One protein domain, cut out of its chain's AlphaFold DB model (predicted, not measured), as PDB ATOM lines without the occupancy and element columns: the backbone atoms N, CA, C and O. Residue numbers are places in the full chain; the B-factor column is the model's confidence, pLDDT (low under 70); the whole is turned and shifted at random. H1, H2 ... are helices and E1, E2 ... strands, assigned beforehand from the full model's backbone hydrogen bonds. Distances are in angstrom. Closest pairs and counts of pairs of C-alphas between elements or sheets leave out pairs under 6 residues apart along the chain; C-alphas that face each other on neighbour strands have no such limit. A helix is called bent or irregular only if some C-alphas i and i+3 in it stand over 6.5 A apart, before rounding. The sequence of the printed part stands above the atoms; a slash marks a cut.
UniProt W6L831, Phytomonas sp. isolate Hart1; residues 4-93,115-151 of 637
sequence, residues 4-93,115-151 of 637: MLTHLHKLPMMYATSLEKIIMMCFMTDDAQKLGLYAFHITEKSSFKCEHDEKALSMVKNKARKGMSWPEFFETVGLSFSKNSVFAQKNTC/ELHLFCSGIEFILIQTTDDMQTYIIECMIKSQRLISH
ATOM      1  N   MET A   4     -30.083 -12.246 -26.540       87.50
ATOM      2  CA  MET A   4     -29.809 -11.757 -27.898       87.50
ATOM      3  C   MET A   4     -30.787 -10.653 -28.316       87.50
ATOM      4  O   MET A   4     -30.356  -9.570 -28.711       87.50
ATOM      5  N   LEU A   5     -32.096 -10.895 -28.165       85.12
ATOM      6  CA  LEU A   5     -33.143  -9.945 -28.559       85.12
ATOM      7  C   LEU A   5     -33.043  -8.630 -27.783       85.12
ATOM      8  O   LEU A   5     -33.242  -7.561 -28.349       85.12
ATOM      9  N   THR A   6     -32.640  -8.695 -26.513       85.38
ATOM     10  CA  THR A   6     -32.432  -7.503 -25.676       85.38
ATOM     11  C   THR A   6     -31.333  -6.587 -26.232       85.38
ATOM     12  O   THR A   6     -31.417  -5.365 -26.092       85.38
ATOM     13  N   HIS A   7     -30.301  -7.157 -26.859       85.75
ATOM     14  CA  HIS A   7     -29.230  -6.395 -27.503       85.75
ATOM     15  C   HIS A   7     -29.571  -5.995 -28.939       85.75
ATOM     16  O   HIS A   7     -29.271  -4.869 -29.332       85.75
ATOM     17  N   LEU A   8     -30.269  -6.854 -29.684       86.56
ATOM     18  CA  LEU A   8     -30.765  -6.544 -31.024       86.56
ATOM     19  C   LEU A   8     -31.732  -5.349 -31.016       86.56
ATOM     20  O   LEU A   8     -31.617  -4.470 -31.861       86.56
ATOM     21  N   HIS A   9     -32.619  -5.256 -30.019       83.88
ATOM     22  CA  HIS A   9     -33.574  -4.142 -29.865       83.88
ATOM     23  C   HIS A   9     -32.898  -2.789 -29.601       83.88
ATOM     24  O   HIS A   9     -33.528  -1.745 -29.738       83.88
ATOM     25  N   LYS A  10     -31.617  -2.794 -29.213       84.00
ATOM     26  CA  LYS A  10     -30.810  -1.582 -29.011       84.00
ATOM     27  C   LYS A  10     -29.989  -1.209 -30.246       84.00
ATOM     28  O   LYS A  10     -29.355  -0.157 -30.236       84.00
ATOM     29  N   LEU A  11     -29.965  -2.057 -31.276       82.00
ATOM     30  CA  LEU A  11     -29.197  -1.822 -32.488       82.00
ATOM     31  C   LEU A  11     -29.942  -0.810 -33.375       82.00
ATOM     32  O   LEU A  11     -31.048  -1.107 -33.833       82.00
ATOM     33  N   PRO A  12     -29.378   0.381 -33.638       81.69
ATOM     34  CA  PRO A  12     -29.976   1.293 -34.598       81.69
ATOM     35  C   PRO A  12     -29.869   0.713 -36.012       81.69
ATOM     36  O   PRO A  12     -29.026  -0.135 -36.299       81.69
ATOM     37  N   MET A  13     -30.703   1.210 -36.919       86.81
ATOM     38  CA  MET A  13     -30.536   0.954 -38.345       86.81
ATOM     39  C   MET A  13     -29.249   1.637 -38.824       86.81
ATOM     40  O   MET A  13     -29.086   2.846 -38.651       86.81
ATOM     41  N   MET A  14     -28.327   0.864 -39.389       89.25
ATOM     42  CA  MET A  14     -26.993   1.326 -39.775       89.25
ATOM     43  C   MET A  14     -26.734   1.079 -41.252       89.25
ATOM     44  O   MET A  14     -27.224   0.109 -41.829       89.25
ATOM     45  N   TYR A  15     -25.897   1.932 -41.835       89.88
ATOM     46  CA  TYR A  15     -25.555   1.899 -43.249       89.88
ATOM     47  C   TYR A  15     -24.043   1.956 -43.424       89.88
ATOM     48  O   TYR A  15     -23.359   2.645 -42.669       89.88
ATOM     49  N   ALA A  16     -23.534   1.248 -44.426       88.75
ATOM     50  CA  ALA A  16     -22.134   1.282 -44.823       88.75
ATOM     51  C   ALA A  16     -22.017   1.214 -46.350       88.75
ATOM     52  O   ALA A  16     -22.909   0.720 -47.042       88.75
ATOM     53  N   THR A  17     -20.905   1.707 -46.880       85.94
ATOM     54  CA  THR A  17     -20.563   1.648 -48.302       85.94
ATOM     55  C   THR A  17     -19.153   1.100 -48.470       85.94
ATOM     56  O   THR A  17     -18.218   1.576 -47.828       85.94
ATOM     57  N   SER A  18     -18.986   0.092 -49.325       81.81
ATOM     58  CA  SER A  18     -17.664  -0.470 -49.622       81.81
ATOM     59  C   SER A  18     -16.969   0.287 -50.761       81.81
ATOM     60  O   SER A  18     -17.610   0.963 -51.572       81.81
ATOM     61  N   LEU A  19     -15.647   0.120 -50.873       73.06
ATOM     62  CA  LEU A  19     -14.844   0.662 -51.981       73.06
ATOM     63  C   LEU A  19     -15.288   0.137 -53.362       73.06
ATOM     64  O   LEU A  19     -15.104   0.815 -54.369       73.06
ATOM     65  N   GLU A  20     -15.939  -1.027 -53.407       71.62
ATOM     66  CA  GLU A  20     -16.485  -1.653 -54.621       71.62
ATOM     67  C   GLU A  20     -17.878  -1.118 -55.010       71.62
ATOM     68  O   GLU A  20     -18.540  -1.665 -55.891       71.62
ATOM     69  N   LYS A  21     -18.327  -0.013 -54.392       83.25
ATOM     70  CA  LYS A  21     -19.642   0.610 -54.623       83.25
ATOM     71  C   LYS A  21     -20.816  -0.309 -54.251       83.25
ATOM     72  O   LYS A  21     -21.827  -0.353 -54.957       83.25
ATOM     73  N   ILE A  22     -20.691  -1.027 -53.136       87.69
ATOM     74  CA  ILE A  22     -21.784  -1.809 -52.547       87.69
ATOM     75  C   ILE A  22     -22.371  -1.013 -51.384       87.69
ATOM     76  O   ILE A  22     -21.640  -0.616 -50.478       87.69
ATOM     77  N   ILE A  23     -23.684  -0.780 -51.413       90.69
ATOM     78  CA  ILE A  23     -24.429  -0.165 -50.309       90.69
ATOM     79  C   ILE A  23     -24.941  -1.288 -49.418       90.69
ATOM     80  O   ILE A  23     -25.526  -2.242 -49.921       90.69
ATOM     81  N   MET A  24     -24.730  -1.175 -48.112       92.31
ATOM     82  CA  MET A  24     -25.105  -2.179 -47.123       92.31
ATOM     83  C   MET A  24     -25.952  -1.547 -46.023       92.31
ATOM     84  O   MET A  24     -25.682  -0.426 -45.590       92.31
ATOM     85  N   MET A  25     -26.939  -2.293 -45.541       92.81
ATOM     86  CA  MET A  25     -27.827  -1.920 -44.450       92.81
ATOM     87  C   MET A  25     -27.897  -3.057 -43.434       92.81
ATOM     88  O   MET A  25     -28.084  -4.211 -43.809       92.81
ATOM     89  N   CYS A  26     -27.770  -2.721 -42.153       92.62
ATOM     90  CA  CYS A  26     -27.905  -3.640 -41.028       92.62
ATOM     91  C   CYS A  26     -28.995  -3.120 -40.090       92.62
ATOM     92  O   CYS A  26     -28.960  -1.954 -39.685       92.62
ATOM     93  N   PHE A  27     -29.993  -3.950 -39.793       91.25
ATOM     94  CA  PHE A  27     -31.193  -3.527 -39.074       91.25
ATOM     95  C   PHE A  27     -31.888  -4.698 -38.371       91.25
ATOM     96  O   PHE A  27     -31.592  -5.864 -38.620       91.25
ATOM     97  N   MET A  28     -32.825  -4.384 -37.482       91.25
ATOM     98  CA  MET A  28     -33.747  -5.367 -36.915       91.25
ATOM     99  C   MET A  28     -34.986  -5.478 -37.807       91.25
ATOM    100  O   MET A  28     -35.546  -4.453 -38.189       91.25
ATOM    101  N   THR A  29     -35.421  -6.698 -38.114       87.69
ATOM    102  CA  THR A  29     -36.617  -6.956 -38.933       87.69
ATOM    103  C   THR A  29     -37.907  -6.459 -38.267       87.69
ATOM    104  O   THR A  29     -37.971  -6.317 -37.044       87.69
ATOM    105  N   ASP A  30     -38.957  -6.230 -39.063       81.12
ATOM    106  CA  ASP A  30     -40.236  -5.655 -38.601       81.12
ATOM    107  C   ASP A  30     -40.966  -6.519 -37.551       81.12
ATOM    108  O   ASP A  30     -41.715  -6.003 -36.722       81.12
ATOM    109  N   ASP A  31     -40.723  -7.833 -37.540       83.38
ATOM    110  CA  ASP A  31     -41.229  -8.766 -36.522       83.38
ATOM    111  C   ASP A  31     -40.475  -8.683 -35.176       83.38
ATOM    112  O   ASP A  31     -40.852  -9.354 -34.213       83.38
ATOM    113  N   ALA A  32     -39.427  -7.853 -35.099       83.62
ATOM    114  CA  ALA A  32     -38.543  -7.638 -33.956       83.62
ATOM    115  C   ALA A  32     -37.845  -8.910 -33.433       83.62
ATOM    116  O   ALA A  32     -37.499  -8.986 -32.247       83.62
ATOM    117  N   GLN A  33     -37.643  -9.909 -34.306       86.44
ATOM    118  CA  GLN A  33     -37.088 -11.217 -33.938       86.44
ATOM    119  C   GLN A  33     -35.750 -11.563 -34.608       86.44
ATOM    120  O   GLN A  33     -35.068 -12.471 -34.125       86.44
ATOM    121  N   LYS A  34     -35.346 -10.871 -35.683       91.69
ATOM    122  CA  LYS A  34     -34.147 -11.218 -36.467       91.69
ATOM    123  C   LYS A  34     -33.265 -10.011 -36.782       91.69
ATOM    124  O   LYS A  34     -33.730  -8.873 -36.853       91.69
ATOM    125  N   LEU A  35     -31.978 -10.277 -37.003       92.94
ATOM    126  CA  LEU A  35     -31.038  -9.315 -37.582       92.94
ATOM    127  C   LEU A  35     -31.054  -9.451 -39.108       92.94
ATOM    128  O   LEU A  35     -30.720 -10.518 -39.624       92.94
ATOM    129  N   GLY A  36     -31.418  -8.385 -39.815       93.19
ATOM    130  CA  GLY A  36     -31.380  -8.296 -41.271       93.19
ATOM    131  C   GLY A  36     -30.119  -7.588 -41.769       93.19
ATOM    132  O   GLY A  36     -29.771  -6.514 -41.272       93.19
ATOM    133  N   LEU A  37     -29.451  -8.166 -42.771       93.56
ATOM    134  CA  LEU A  37     -28.395  -7.506 -43.542       93.56
ATOM    135  C   LEU A  37     -28.740  -7.522 -45.025       93.56
ATOM    136  O   LEU A  37     -28.779  -8.587 -45.645       93.56
ATOM    137  N   TYR A  38     -28.961  -6.342 -45.598       94.31
ATOM    138  CA  TYR A  38     -29.280  -6.164 -47.014       94.31
ATOM    139  C   TYR A  38     -28.152  -5.414 -47.708       94.31
ATOM    140  O   TYR A  38     -27.549  -4.512 -47.127       94.31
ATOM    141  N   ALA A  39     -27.865  -5.778 -48.953       92.00
ATOM    142  CA  ALA A  39     -26.831  -5.137 -49.745       92.00
ATOM    143  C   ALA A  39     -27.253  -4.982 -51.207       92.00
ATOM    144  O   ALA A  39     -27.981  -5.808 -51.757       92.00
ATOM    145  N   PHE A  40     -26.756  -3.933 -51.852       91.69
ATOM    146  CA  PHE A  40     -26.957  -3.687 -53.272       91.69
ATOM    147  C   PHE A  40     -25.646  -3.287 -53.941       91.69
ATOM    148  O   PHE A  40     -24.981  -2.338 -53.517       91.69
ATOM    149  N   HIS A  41     -25.287  -3.998 -55.006       89.69
ATOM    150  CA  HIS A  41     -24.109  -3.694 -55.807       89.69
ATOM    151  C   HIS A  41     -24.476  -2.711 -56.924       89.69
ATOM    152  O   HIS A  41     -25.162  -3.074 -57.877       89.69
ATOM    153  N   ILE A  42     -23.953  -1.480 -56.864       84.81
ATOM    154  CA  ILE A  42     -24.343  -0.406 -57.798       84.81
ATOM    155  C   ILE A  42     -23.952  -0.731 -59.248       84.81
ATOM    156  O   ILE A  42     -24.756  -0.551 -60.159       84.81
ATOM    157  N   THR A  43     -22.725  -1.208 -59.472       83.44
ATOM    158  CA  THR A  43     -22.210  -1.488 -60.826       83.44
ATOM    159  C   THR A  43     -22.899  -2.682 -61.493       83.44
ATOM    160  O   THR A  43     -23.270  -2.592 -62.659       83.44
ATOM    161  N   GLU A  44     -23.091  -3.785 -60.765       82.88
ATOM    162  CA  GLU A  44     -23.701  -5.013 -61.295       82.88
ATOM    163  C   GLU A  44     -25.239  -5.014 -61.238       82.88
ATOM    164  O   GLU A  44     -25.872  -5.886 -61.827       82.88
ATOM    165  N   LYS A  45     -25.846  -4.043 -60.539       85.12
ATOM    166  CA  LYS A  45     -27.291  -3.959 -60.274       85.12
ATOM    167  C   LYS A  45     -27.874  -5.231 -59.648       85.12
ATOM    168  O   LYS A  45     -28.983  -5.647 -59.976       85.12
ATOM    169  N   SER A  46     -27.124  -5.852 -58.743       88.25
ATOM    170  CA  SER A  46     -27.530  -7.070 -58.043       88.25
ATOM    171  C   SER A  46     -27.833  -6.804 -56.570       88.25
ATOM    172  O   SER A  46     -27.045  -6.162 -55.870       88.25
ATOM    173  N   SER A  47     -28.946  -7.361 -56.104       91.38
ATOM    174  CA  SER A  47     -29.434  -7.271 -54.729       91.38
ATOM    175  C   SER A  47     -29.093  -8.522 -53.927       91.38
ATOM    176  O   SER A  47     -29.203  -9.633 -54.442       91.38
ATOM    177  N   PHE A  48     -28.760  -8.361 -52.648       92.38
ATOM    178  CA  PHE A  48     -28.462  -9.454 -51.724       92.38
ATOM    179  C   PHE A  48     -29.130  -9.220 -50.370       92.38
ATOM    180  O   PHE A  48     -29.230  -8.081 -49.913       92.38
ATOM    181  N   LYS A  49     -29.559 -10.296 -49.705       93.00
ATOM    182  CA  LYS A  49     -30.121 -10.223 -48.353       93.00
ATOM    183  C   LYS A  49     -29.812 -11.459 -47.512       93.00
ATOM    184  O   LYS A  49     -29.699 -12.564 -48.039       93.00
ATOM    185  N   CYS A  50     -29.742 -11.277 -46.198       92.88
ATOM    186  CA  CYS A  50     -29.901 -12.345 -45.218       92.88
ATOM    187  C   CYS A  50     -30.654 -11.845 -43.978       92.88
ATOM    188  O   CYS A  50     -30.628 -10.661 -43.646       92.88
ATOM    189  N   GLU A  51     -31.321 -12.773 -43.294       93.06
ATOM    190  CA  GLU A  51     -31.958 -12.548 -41.999       93.06
ATOM    191  C   GLU A  51     -31.560 -13.687 -41.060       93.06
ATOM    192  O   GLU A  51     -31.687 -14.861 -41.417       93.06
ATOM    193  N   HIS A  52     -31.101 -13.358 -39.857       91.94
ATOM    194  CA  HIS A  52     -30.664 -14.349 -38.880       91.94
ATOM    195  C   HIS A  52     -31.485 -14.264 -37.593       91.94
ATOM    196  O   HIS A  52     -31.532 -13.223 -36.935       91.94
ATOM    197  N   ASP A  53     -32.099 -15.388 -37.225       88.69
ATOM    198  CA  ASP A  53     -32.697 -15.597 -35.909       88.69
ATOM    199  C   ASP A  53     -31.623 -15.896 -34.841       88.69
ATOM    200  O   ASP A  53     -30.421 -15.950 -35.121       88.69
ATOM    201  N   GLU A  54     -32.040 -16.113 -33.592       87.69
ATOM    202  CA  GLU A  54     -31.118 -16.382 -32.478       87.69
ATOM    203  C   GLU A  54     -30.217 -17.599 -32.704       87.69
ATOM    204  O   GLU A  54     -29.032 -17.572 -32.356       87.69
ATOM    205  N   LYS A  55     -30.752 -18.659 -33.315       87.88
ATOM    206  CA  LYS A  55     -29.989 -19.882 -33.567       87.88
ATOM    207  C   LYS A  55     -28.911 -19.623 -34.615       87.88
ATOM    208  O   LYS A  55     -27.755 -19.982 -34.388       87.88
ATOM    209  N   ALA A  56     -29.268 -18.967 -35.716       87.56
ATOM    210  CA  ALA A  56     -28.340 -18.648 -36.792       87.56
ATOM    211  C   ALA A  56     -27.262 -17.645 -36.343       87.56
ATOM    212  O   ALA A  56     -26.076 -17.871 -36.588       87.56
ATOM    213  N   LEU A  57     -27.631 -16.595 -35.599       88.75
ATOM    214  CA  LEU A  57     -26.660 -15.645 -35.043       88.75
ATOM    215  C   LEU A  57     -25.720 -16.295 -34.032       88.75
ATOM    216  O   LEU A  57     -24.542 -15.953 -33.990       88.75
ATOM    217  N   SER A  58     -26.200 -17.251 -33.232       88.25
ATOM    218  CA  SER A  58     -25.345 -17.984 -32.294       88.25
ATOM    219  C   SER A  58     -24.266 -18.783 -33.034       88.25
ATOM    220  O   SER A  58     -23.114 -18.815 -32.599       88.25
ATOM    221  N   MET A  59     -24.592 -19.363 -34.195       89.19
ATOM    222  CA  MET A  59     -23.606 -20.027 -35.057       89.19
ATOM    223  C   MET A  59     -22.578 -19.035 -35.612       89.19
ATOM    224  O   MET A  59     -21.381 -19.286 -35.490       89.19
ATOM    225  N   VAL A  60     -23.025 -17.894 -36.149       89.25
ATOM    226  CA  VAL A  60     -22.143 -16.833 -36.677       89.25
ATOM    227  C   VAL A  60     -21.213 -16.294 -35.582       89.25
ATOM    228  O   VAL A  60     -19.998 -16.237 -35.766       89.25
ATOM    229  N   LYS A  61     -21.760 -15.986 -34.403       91.25
ATOM    230  CA  LYS A  61     -21.018 -15.515 -33.227       91.25
ATOM    231  C   LYS A  61     -19.957 -16.521 -32.778       91.25
ATOM    232  O   LYS A  61     -18.808 -16.151 -32.544       91.25
ATOM    233  N   ASN A  62     -20.324 -17.801 -32.683       87.12
ATOM    234  CA  ASN A  62     -19.401 -18.857 -32.268       87.12
ATOM    235  C   ASN A  62     -18.326 -19.157 -33.323       87.12
ATOM    236  O   ASN A  62     -17.208 -19.508 -32.942       87.12
ATOM    237  N   LYS A  63     -18.641 -19.000 -34.619       87.38
ATOM    238  CA  LYS A  63     -17.678 -19.109 -35.728       87.38
ATOM    239  C   LYS A  63     -16.658 -17.966 -35.693       87.38
ATOM    240  O   LYS A  63     -15.482 -18.217 -35.925       87.38
ATOM    241  N   ALA A  64     -17.095 -16.750 -35.358       86.50
ATOM    242  CA  ALA A  64     -16.223 -15.582 -35.237       86.50
ATOM    243  C   ALA A  64     -15.267 -15.689 -34.036       86.50
ATOM    244  O   ALA A  64     -14.056 -15.536 -34.185       86.50
ATOM    245  N   ARG A  65     -15.792 -15.976 -32.832       86.25
ATOM    246  CA  ARG A  65     -14.962 -16.241 -31.646       86.25
ATOM    247  C   ARG A  65     -15.716 -17.057 -30.600       86.25
ATOM    248  O   ARG A  65     -16.727 -16.621 -30.044       86.25
ATOM    249  N   LYS A  66     -15.180 -18.229 -30.263       80.62
ATOM    250  CA  LYS A  66     -15.755 -19.121 -29.248       80.62
ATOM    251  C   LYS A  66     -15.822 -18.404 -27.888       80.62
ATOM    252  O   LYS A  66     -14.797 -17.963 -27.379       80.62
ATOM    253  N   GLY A  67     -17.023 -18.277 -27.318       79.56
ATOM    254  CA  GLY A  67     -17.252 -17.604 -26.028       79.56
ATOM    255  C   GLY A  67     -17.483 -16.086 -26.092       79.56
ATOM    256  O   GLY A  67     -17.533 -15.448 -25.046       79.56
ATOM    257  N   MET A  68     -17.641 -15.491 -27.282       87.88
ATOM    258  CA  MET A  68     -18.024 -14.079 -27.425       87.88
ATOM    259  C   MET A  68     -19.399 -13.800 -26.791       87.88
ATOM    260  O   MET A  68     -20.362 -14.552 -26.994       87.88
ATOM    261  N   SER A  69     -19.500 -12.708 -26.031       90.31
ATOM    262  CA  SER A  69     -20.762 -12.274 -25.421       90.31
ATOM    263  C   SER A  69     -21.672 -11.584 -26.451       90.31
ATOM    264  O   SER A  69     -21.203 -11.096 -27.477       90.31
ATOM    265  N   TRP A  70     -22.988 -11.553 -26.212       90.56
ATOM    266  CA  TRP A  70     -23.918 -10.823 -27.086       90.56
ATOM    267  C   TRP A  70     -23.664  -9.305 -27.149       90.56
ATOM    268  O   TRP A  70     -23.670  -8.783 -28.264       90.56
ATOM    269  N   PRO A  71     -23.389  -8.596 -26.031       89.94
ATOM    270  CA  PRO A  71     -23.012  -7.184 -26.082       89.94
ATOM    271  C   PRO A  71     -21.814  -6.933 -27.000       89.94
ATOM    272  O   PRO A  71     -21.880  -6.086 -27.884       89.94
ATOM    273  N   GLU A  72     -20.756  -7.729 -26.837       88.56
ATOM    274  CA  GLU A  72     -19.525  -7.590 -27.613       88.56
ATOM    275  C   GLU A  72     -19.740  -7.885 -29.104       88.56
ATOM    276  O   GLU A  72     -19.194  -7.191 -29.960       88.56
ATOM    277  N   PHE A  73     -20.573  -8.879 -29.428       92.50
ATOM    278  CA  PHE A  73     -20.939  -9.195 -30.808       92.50
ATOM    279  C   PHE A  73     -21.627  -8.007 -31.495       92.50
ATOM    280  O   PHE A  73     -21.183  -7.562 -32.554       92.50
ATOM    281  N   PHE A  74     -22.684  -7.459 -30.887       91.50
ATOM    282  CA  PHE A  74     -23.435  -6.346 -31.475       91.50
ATOM    283  C   PHE A  74     -22.642  -5.034 -31.486       91.50
ATOM    284  O   PHE A  74     -22.757  -4.274 -32.445       91.50
ATOM    285  N   GLU A  75     -21.794  -4.789 -30.483       88.88
ATOM    286  CA  GLU A  75     -20.870  -3.651 -30.477       88.88
ATOM    287  C   GLU A  75     -19.850  -3.754 -31.621       88.88
ATOM    288  O   GLU A  75     -19.635  -2.783 -32.343       88.88
ATOM    289  N   THR A  76     -19.289  -4.944 -31.862       89.44
ATOM    290  CA  THR A  76     -18.340  -5.189 -32.963       89.44
ATOM    291  C   THR A  76     -18.984  -4.957 -34.333       89.44
ATOM    292  O   THR A  76     -18.402  -4.285 -35.193       89.44
ATOM    293  N   VAL A  77     -20.200  -5.473 -34.541       89.69
ATOM    294  CA  VAL A  77     -20.967  -5.239 -35.776       89.69
ATOM    295  C   VAL A  77     -21.281  -3.748 -35.928       89.69
ATOM    296  O   VAL A  77     -21.006  -3.168 -36.979       89.69
ATOM    297  N   GLY A  78     -21.770  -3.093 -34.873       87.75
ATOM    298  CA  GLY A  78     -22.135  -1.677 -34.910       87.75
ATOM    299  C   GLY A  78     -20.960  -0.729 -35.156       87.75
ATOM    300  O   GLY A  78     -21.053   0.195 -35.970       87.75
ATOM    301  N   LEU A  79     -19.814  -0.977 -34.519       86.69
ATOM    302  CA  LEU A  79     -18.580  -0.224 -34.760       86.69
ATOM    303  C   LEU A  79     -18.062  -0.408 -36.190       86.69
ATOM    304  O   LEU A  79     -17.561   0.549 -36.778       86.69
ATOM    305  N   SER A  80     -18.213  -1.606 -36.762       88.00
ATOM    306  CA  SER A  80     -17.768  -1.882 -38.133       88.00
ATOM    307  C   SER A  80     -18.589  -1.101 -39.165       88.00
ATOM    308  O   SER A  80     -18.023  -0.494 -40.075       88.00
ATOM    309  N   PHE A  81     -19.916  -1.051 -38.997       88.81
ATOM    310  CA  PHE A  81     -20.799  -0.263 -39.864       88.81
ATOM    311  C   PHE A  81     -20.589   1.246 -39.686       88.81
ATOM    312  O   PHE A  81     -20.401   1.958 -40.668       88.81
ATOM    313  N   SER A  82     -20.539   1.742 -38.446       83.88
ATOM    314  CA  SER A  82     -20.382   3.183 -38.173       83.88
ATOM    315  C   SER A  82     -19.038   3.766 -38.626       83.88
ATOM    316  O   SER A  82     -18.990   4.915 -39.059       83.88
ATOM    317  N   LYS A  83     -17.948   2.987 -38.575       83.56
ATOM    318  CA  LYS A  83     -16.624   3.393 -39.084       83.56
ATOM    319  C   LYS A  83     -16.427   3.111 -40.574       83.56
ATOM    320  O   LYS A  83     -15.337   3.344 -41.092       83.56
ATOM    321  N   ASN A  84     -17.456   2.600 -41.249       78.50
ATOM    322  CA  ASN A  84     -17.414   2.189 -42.647       78.50
ATOM    323  C   ASN A  84     -16.285   1.182 -42.956       78.50
ATOM    324  O   ASN A  84     -15.681   1.210 -44.025       78.50
ATOM    325  N   SER A  85     -15.985   0.297 -42.002       82.19
ATOM    326  CA  SER A  85     -14.930  -0.717 -42.104       82.19
ATOM    327  C   SER A  85     -15.475  -2.102 -42.471       82.19
ATOM    328  O   SER A  85     -14.807  -3.109 -42.241       82.19
ATOM    329  N   VAL A  86     -16.704  -2.163 -42.995       84.62
ATOM    330  CA  VAL A  86     -17.324  -3.398 -43.489       84.62
ATOM    331  C   VAL A  86     -16.747  -3.721 -44.860       84.62
ATOM    332  O   VAL A  86     -16.867  -2.929 -45.797       84.62
ATOM    333  N   PHE A  87     -16.133  -4.895 -44.977       84.06
ATOM    334  CA  PHE A  87     -15.623  -5.401 -46.248       84.06
ATOM    335  C   PHE A  87     -16.638  -6.343 -46.885       84.06
ATOM    336  O   PHE A  87     -17.233  -7.163 -46.194       84.06
ATOM    337  N   ALA A  88     -16.817  -6.236 -48.197       84.06
ATOM    338  CA  ALA A  88     -17.688  -7.110 -48.969       84.06
ATOM    339  C   ALA A  88     -16.845  -7.835 -50.021       84.06
ATOM    340  O   ALA A  88     -16.035  -7.194 -50.682       84.06
ATOM    341  N   GLN A  89     -17.017  -9.149 -50.158       82.38
ATOM    342  CA  GLN A  89     -16.344  -9.958 -51.172       82.38
ATOM    343  C   GLN A  89     -17.357 -10.882 -51.848       82.38
ATOM    344  O   GLN A  89     -18.073 -11.637 -51.186       82.38
ATOM    345  N   LYS A  90     -17.407 -10.844 -53.180       74.50
ATOM    346  CA  LYS A  90     -18.227 -11.755 -53.982       74.50
ATOM    347  C   LYS A  90     -17.407 -12.989 -54.354       74.50
ATOM    348  O   LYS A  90     -16.330 -12.861 -54.934       74.50
ATOM    349  N   ASN A  91     -17.912 -14.183 -54.058       64.12
ATOM    350  CA  ASN A  91     -17.284 -15.418 -54.524       64.12
ATOM    351  C   ASN A  91     -17.751 -15.722 -55.954       64.12
ATOM    352  O   ASN A  91     -18.924 -15.998 -56.189       64.12
ATOM    353  N   THR A  92     -16.830 -15.679 -56.920       51.78
ATOM    354  CA  THR A  92     -17.044 -16.189 -58.284       51.78
ATOM    355  C   THR A  92     -16.146 -17.408 -58.480       51.78
ATOM    356  O   THR A  92     -14.926 -17.284 -58.553       51.78
ATOM    357  N   CYS A  93     -16.716 -18.614 -58.511       42.72
ATOM    358  CA  CYS A  93     -15.934 -19.813 -58.817       42.72
ATOM    359  C   CYS A  93     -15.971 -20.069 -60.330       42.72
ATOM    360  O   CYS A  93     -17.026 -20.363 -60.891       42.72
ATOM    361  N   GLU A 115     -23.600 -15.603 -53.895       86.31
ATOM    362  CA  GLU A 115     -23.355 -15.210 -52.499       86.31
ATOM    363  C   GLU A 115     -22.416 -14.005 -52.381       86.31
ATOM    364  O   GLU A 115     -21.414 -13.884 -53.095       86.31
ATOM    365  N   LEU A 116     -22.742 -13.117 -51.441       87.88
ATOM    366  CA  LEU A 116     -21.934 -11.973 -51.044       87.88
ATOM    367  C   LEU A 116     -21.519 -12.141 -49.580       87.88
ATOM    368  O   LEU A 116     -22.368 -12.218 -48.695       87.88
ATOM    369  N   HIS A 117     -20.215 -12.166 -49.323       90.00
ATOM    370  CA  HIS A 117     -19.665 -12.297 -47.978       90.00
ATOM    371  C   HIS A 117     -19.373 -10.910 -47.407       90.00
ATOM    372  O   HIS A 117     -18.620 -10.141 -48.003       90.00
ATOM    373  N   LEU A 118     -19.963 -10.589 -46.255       89.00
ATOM    374  CA  LEU A 118     -19.731  -9.352 -45.516       89.00
ATOM    375  C   LEU A 118     -18.905  -9.624 -44.260       89.00
ATOM    376  O   LEU A 118     -19.278 -10.448 -43.426       89.00
ATOM    377  N   PHE A 119     -17.821  -8.876 -44.088       88.62
ATOM    378  CA  PHE A 119     -16.887  -9.005 -42.977       88.62
ATOM    379  C   PHE A 119     -16.951  -7.781 -42.064       88.62
ATOM    380  O   PHE A 119     -16.659  -6.657 -42.474       88.62
ATOM    381  N   CYS A 120     -17.293  -8.017 -40.800       88.38
ATOM    382  CA  CYS A 120     -17.347  -7.030 -39.726       88.38
ATOM    383  C   CYS A 120     -16.323  -7.402 -38.648       88.38
ATOM    384  O   CYS A 120     -16.641  -8.155 -37.732       88.38
ATOM    385  N   SER A 121     -15.082  -6.917 -38.771       83.12
ATOM    386  CA  SER A 121     -14.016  -7.105 -37.764       83.12
ATOM    387  C   SER A 121     -13.889  -8.551 -37.237       83.12
ATOM    388  O   SER A 121     -13.859  -8.786 -36.031       83.12
ATOM    389  N   GLY A 122     -13.847  -9.532 -38.149       80.81
ATOM    390  CA  GLY A 122     -13.744 -10.966 -37.828       80.81
ATOM    391  C   GLY A 122     -15.072 -11.733 -37.783       80.81
ATOM    392  O   GLY A 122     -15.059 -12.957 -37.678       80.81
ATOM    393  N   ILE A 123     -16.214 -11.048 -37.903       90.50
ATOM    394  CA  ILE A 123     -17.542 -11.661 -38.050       90.50
ATOM    395  C   ILE A 123     -17.903 -11.717 -39.536       90.50
ATOM    396  O   ILE A 123     -17.871 -10.693 -40.212       90.50
ATOM    397  N   GLU A 124     -18.259 -12.897 -40.036       91.75
ATOM    398  CA  GLU A 124     -18.645 -13.123 -41.433       91.75
ATOM    399  C   GLU A 124     -20.157 -13.358 -41.547       91.75
ATOM    400  O   GLU A 124     -20.697 -14.260 -40.900       91.75
ATOM    401  N   PHE A 125     -20.821 -12.588 -42.406       91.81
ATOM    402  CA  PHE A 125     -22.203 -12.807 -42.829       91.81
ATOM    403  C   PHE A 125     -22.240 -13.197 -44.302       91.81
ATOM    404  O   PHE A 125     -21.551 -12.595 -45.121       91.81
ATOM    405  N   ILE A 126     -23.074 -14.176 -44.642       90.25
ATOM    406  CA  ILE A 126     -23.252 -14.636 -46.019       90.25
ATOM    407  C   ILE A 126     -24.637 -14.190 -46.475       90.25
ATOM    408  O   ILE A 126     -25.649 -14.601 -45.904       90.25
ATOM    409  N   LEU A 127     -24.674 -13.312 -47.473       91.50
ATOM    410  CA  LEU A 127     -25.900 -12.799 -48.066       91.50
ATOM    411  C   LEU A 127     -26.154 -13.514 -49.387       91.50
ATOM    412  O   LEU A 127     -25.242 -13.708 -50.188       91.50
ATOM    413  N   ILE A 128     -27.415 -13.856 -49.630       90.06
ATOM    414  CA  ILE A 128     -27.836 -14.577 -50.830       90.06
ATOM    415  C   ILE A 128     -28.438 -13.574 -51.809       90.06
ATOM    416  O   ILE A 128     -29.172 -12.667 -51.404       90.06
ATOM    417  N   GLN A 129     -28.130 -13.724 -53.097       89.25
ATOM    418  CA  GLN A 129     -28.703 -12.877 -54.138       89.25
ATOM    419  C   GLN A 129     -30.228 -13.021 -54.171       89.25
ATOM    420  O   GLN A 129     -30.763 -14.129 -54.136       89.25
ATOM    421  N   THR A 130     -30.929 -11.896 -54.273       87.06
ATOM    422  CA  THR A 130     -32.390 -11.840 -54.359       87.06
ATOM    423  C   THR A 130     -32.830 -11.098 -55.617       87.06
ATOM    424  O   THR A 130     -32.110 -10.247 -56.142       87.06
ATOM    425  N   THR A 131     -34.028 -11.422 -56.102       85.75
ATOM    426  CA  THR A 131     -34.724 -10.675 -57.158       85.75
ATOM    427  C   THR A 131     -35.373  -9.395 -56.640       85.75
ATOM    428  O   THR A 131     -35.793  -8.560 -57.435       85.75
ATOM    429  N   ASP A 132     -35.479  -9.251 -55.319       86.19
ATOM    430  CA  ASP A 132     -36.051  -8.065 -54.691       86.19
ATOM    431  C   ASP A 132     -35.162  -6.841 -54.929       86.19
ATOM    432  O   ASP A 132     -33.931  -6.918 -54.870       86.19
ATOM    433  N   ASP A 133     -35.782  -5.684 -55.142       86.81
ATOM    434  CA  ASP A 133     -35.060  -4.428 -55.310       86.81
ATOM    435  C   ASP A 133     -34.580  -3.878 -53.957       86.81
ATOM    436  O   ASP A 133     -35.232  -3.061 -53.299       86.81
ATOM    437  N   MET A 134     -33.402  -4.341 -53.537       91.31
ATOM    438  CA  MET A 134     -32.754  -3.859 -52.323       91.31
ATOM    439  C   MET A 134     -32.246  -2.423 -52.477       91.31
ATOM    440  O   MET A 134     -32.085  -1.749 -51.466       91.31
ATOM    441  N   GLN A 135     -32.039  -1.915 -53.698       90.38
ATOM    442  CA  GLN A 135     -31.651  -0.519 -53.895       90.38
ATOM    443  C   GLN A 135     -32.770   0.410 -53.422       90.38
ATOM    444  O   GLN A 135     -32.532   1.283 -52.586       90.38
ATOM    445  N   THR A 136     -33.988   0.193 -53.923       88.50
ATOM    446  CA  THR A 136     -35.158   1.000 -53.558       88.50
ATOM    447  C   THR A 136     -35.471   0.864 -52.074       88.50
ATOM    448  O   THR A 136     -35.613   1.875 -51.388       88.50
ATOM    449  N   TYR A 137     -35.472  -0.361 -51.541       89.50
ATOM    450  CA  TYR A 137     -35.759  -0.594 -50.127       89.50
ATOM    451  C   TYR A 137     -34.748   0.097 -49.194       89.50
ATOM    452  O   TYR A 137     -35.142   0.792 -48.257       89.50
ATOM    453  N   ILE A 138     -33.441  -0.028 -49.472       89.94
ATOM    454  CA  ILE A 138     -32.398   0.625 -48.667       89.94
ATOM    455  C   ILE A 138     -32.553   2.153 -48.726       89.94
ATOM    456  O   ILE A 138     -32.491   2.810 -47.687       89.94
ATOM    457  N   ILE A 139     -32.804   2.729 -49.907       87.56
ATOM    458  CA  ILE A 139     -32.998   4.179 -50.067       87.56
ATOM    459  C   ILE A 139     -34.238   4.662 -49.303       87.56
ATOM    460  O   ILE A 139     -34.171   5.672 -48.600       87.56
ATOM    461  N   GLU A 140     -35.359   3.948 -49.390       87.94
ATOM    462  CA  GLU A 140     -36.572   4.285 -48.642       87.94
ATOM    463  C   GLU A 140     -36.336   4.270 -47.130       87.94
ATOM    464  O   GLU A 140     -36.767   5.188 -46.427       87.94
ATOM    465  N   CYS A 141     -35.624   3.262 -46.626       85.00
ATOM    466  CA  CYS A 141     -35.248   3.171 -45.219       85.00
ATOM    467  C   CYS A 141     -34.333   4.328 -44.791       85.00
ATOM    468  O   CYS A 141     -34.552   4.912 -43.724       85.00
ATOM    469  N   MET A 142     -33.377   4.738 -45.633       83.88
ATOM    470  CA  MET A 142     -32.524   5.905 -45.365       83.88
ATOM    471  C   MET A 142     -33.347   7.196 -45.288       83.88
ATOM    472  O   MET A 142     -33.189   7.974 -44.345       83.88
ATOM    473  N   ILE A 143     -34.275   7.405 -46.228       84.06
ATOM    474  CA  ILE A 143     -35.164   8.577 -46.241       84.06
ATOM    475  C   ILE A 143     -36.067   8.583 -45.001       84.06
ATOM    476  O   ILE A 143     -36.216   9.624 -44.358       84.06
ATOM    477  N   LYS A 144     -36.650   7.436 -44.631       79.44
ATOM    478  CA  LYS A 144     -37.472   7.290 -43.417       79.44
ATOM    479  C   LYS A 144     -36.665   7.605 -42.156       79.44
ATOM    480  O   LYS A 144     -37.128   8.377 -41.321       79.44
ATOM    481  N   SER A 145     -35.442   7.086 -42.047       78.50
ATOM    482  CA  SER A 145     -34.528   7.380 -40.935       78.50
ATOM    483  C   SER A 145     -34.185   8.876 -40.853       78.50
ATOM    484  O   SER A 145     -34.249   9.478 -39.781       78.50
ATOM    485  N   GLN A 146     -33.920   9.525 -41.987       78.94
ATOM    486  CA  GLN A 146     -33.646  10.961 -42.030       78.94
ATOM    487  C   GLN A 146     -34.878  11.811 -41.675       78.94
ATOM    488  O   GLN A 146     -34.752  12.838 -41.001       78.94
ATOM    489  N   ARG A 147     -36.083  11.386 -42.075       74.75
ATOM    490  CA  ARG A 147     -37.349  12.021 -41.667       74.75
ATOM    491  C   ARG A 147     -37.587  11.904 -40.160       74.75
ATOM    492  O   ARG A 147     -37.902  12.911 -39.533       74.75
ATOM    493  N   LEU A 148     -37.330  10.731 -39.574       71.00
ATOM    494  CA  LEU A 148     -37.367  10.504 -38.121       71.00
ATOM    495  C   LEU A 148     -36.459  11.473 -37.353       71.00
ATOM    496  O   LEU A 148     -36.874  12.036 -36.342       71.00
ATOM    497  N   ILE A 149     -35.242  11.700 -37.853       75.38
ATOM    498  CA  ILE A 149     -34.265  12.594 -37.215       75.38
ATOM    499  C   ILE A 149     -34.648  14.073 -37.391       75.38
ATOM    500  O   ILE A 149     -34.460  14.872 -36.475       75.38
ATOM    501  N   SER A 150     -35.195  14.452 -38.549       77.19
ATOM    502  CA  SER A 150     -35.542  15.848 -38.860       77.19
ATOM    503  C   SER A 150     -36.880  16.308 -38.268       77.19
ATOM    504  O   SER A 150     -37.028  17.493 -37.973       77.19
ATOM    505  N   HIS A 151     -37.833  15.394 -38.045       77.62
ATOM    506  CA  HIS A 151     -39.191  15.708 -37.574       77.62
ATOM    507  C   HIS A 151     -39.600  14.861 -36.347       77.62
ATOM    508  O   HIS A 151     -40.604  14.142 -36.372       77.62
TER     509      HIS A 151
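Overview. This is residues 4 to 93 and 115 to 151 of the 637 residues of a protein of Phytomonas sp. isolate Hart1 (UniProt W6L831). One antiparallel sheet of seven strands is curled like part of a barrel and left open between its edges E1 and E5; H2 and H3 cover one end of it, and H4 slants across the outside of E1, E2 and E3. It is a folded sheet, bent back on itself so that the leaf E1 E2 E3 faces the leaf E7 E6 E5, with E4 as the hinge, while residues 146 to 151, at the end of H4, stick out. The 127 printed residues hold four named helices and seven named strands in the order H1 E1 E2 E3 E4 H2 H3 E5 E6 E7 H4, and the class is mixed, helices and strands. Across the sheet the order is E1 E2 E3 E4 E7 E6 E5. The whole is compact, with a radius of gyration of the C-alphas of 14.1 A and spans of 47, 38 and 26 A.

Arrangement. H1, residues 4 to 8, touches residues 70 to 74 of H3, residues 70 to 82, the closest C-alphas being those of Met 4 and Trp 70 at 6.0 A; H1 only grazes the sheet with its residues 5 to 8. E1, residues 14 to 17, E2, residues 22 to 28, E3, residues 35 to 41, and E4, residues 46 to 52, form a meander, each strand the antiparallel neighbour of the one before, and each successive pair is a hairpin. N 16 and O 24 are 3.0 A apart between E1 and E2, N 25 and O 38 are 2.8 A apart between E2 and E3, and N 39 and O 48 are 2.8 A apart between E3 and E4, each within hydrogen-bond range. H2, residues 54 to 64, is on the sheet at a height of 8.5 A, over E7, residues 123 to 130, and slantwise to it at 47 degrees on the local plane; their closest C-alphas are those of Ala 64 and Ile 123, 5.0 A apart. H2 and H3 are close but not clearly touching and about perpendicular at 75 degrees, with the C-alphas of Lys 61 and Phe 73 closest at 6.8 A. H3 is on the sheet at a height of 7.3 A and only just over E2, on which 3 of its 13 C-alphas fall. Its closest C-alphas to E1 are Phe 81 and Ala 16, 5.4 A apart, and to E6, residues 115 to 120, Ser 80 and Cys 120, also 5.4 A apart. E5, residues 87 to 90, is antiparallel to E6, with N 119 and O 87 at 2.8 A. E6 and E7 are a hairpin, with N 118 and O 125 at 2.8 A. The pairing of E7 is staggered: its residues 123 to 128 pair with E6 and 128 to 130 with E4, where N 49 and O 128 are 2.9 A apart. H4, residues 134 to 150, is on the opposite face from H2 at a height of 10.4 A, over E1, E2 and E3, and its closest C-alphas to E3 are Gln 135 and Phe 40, 5.7 A apart. Every O i to N i+4 pair is within hydrogen-bond range in H1, H2, H3 and H4.

Along the chain. H1 begins at C-alpha 4, (-29.809, -11.757, -27.898). E2 is 20.0 A long, E3 20.3 A, E4 20.7 A and E7 22.1 A. H2 is 15.2 A long and H3 18.2 A. E7 begins at C-alpha 123, (-17.542, -11.661, -38.050). H4, 24.0 A long, ends at C-alpha 150, (-35.542, 15.848, -38.860).

Size, cuts and confidence. The two C-alphas farthest apart are those of Cys 93 and His 151, 47.5 A. Residues 94 to 114 are not printed, and C-alphas 93 and 115 are 10.8 A apart across this cut, which lies in the link from E5 to E6. Of the links that are printed whole, that from E2 to E3 is short and the others are tight. The mean pLDDT of the printed part is 85.9, and residues 91 to 93 are under 70.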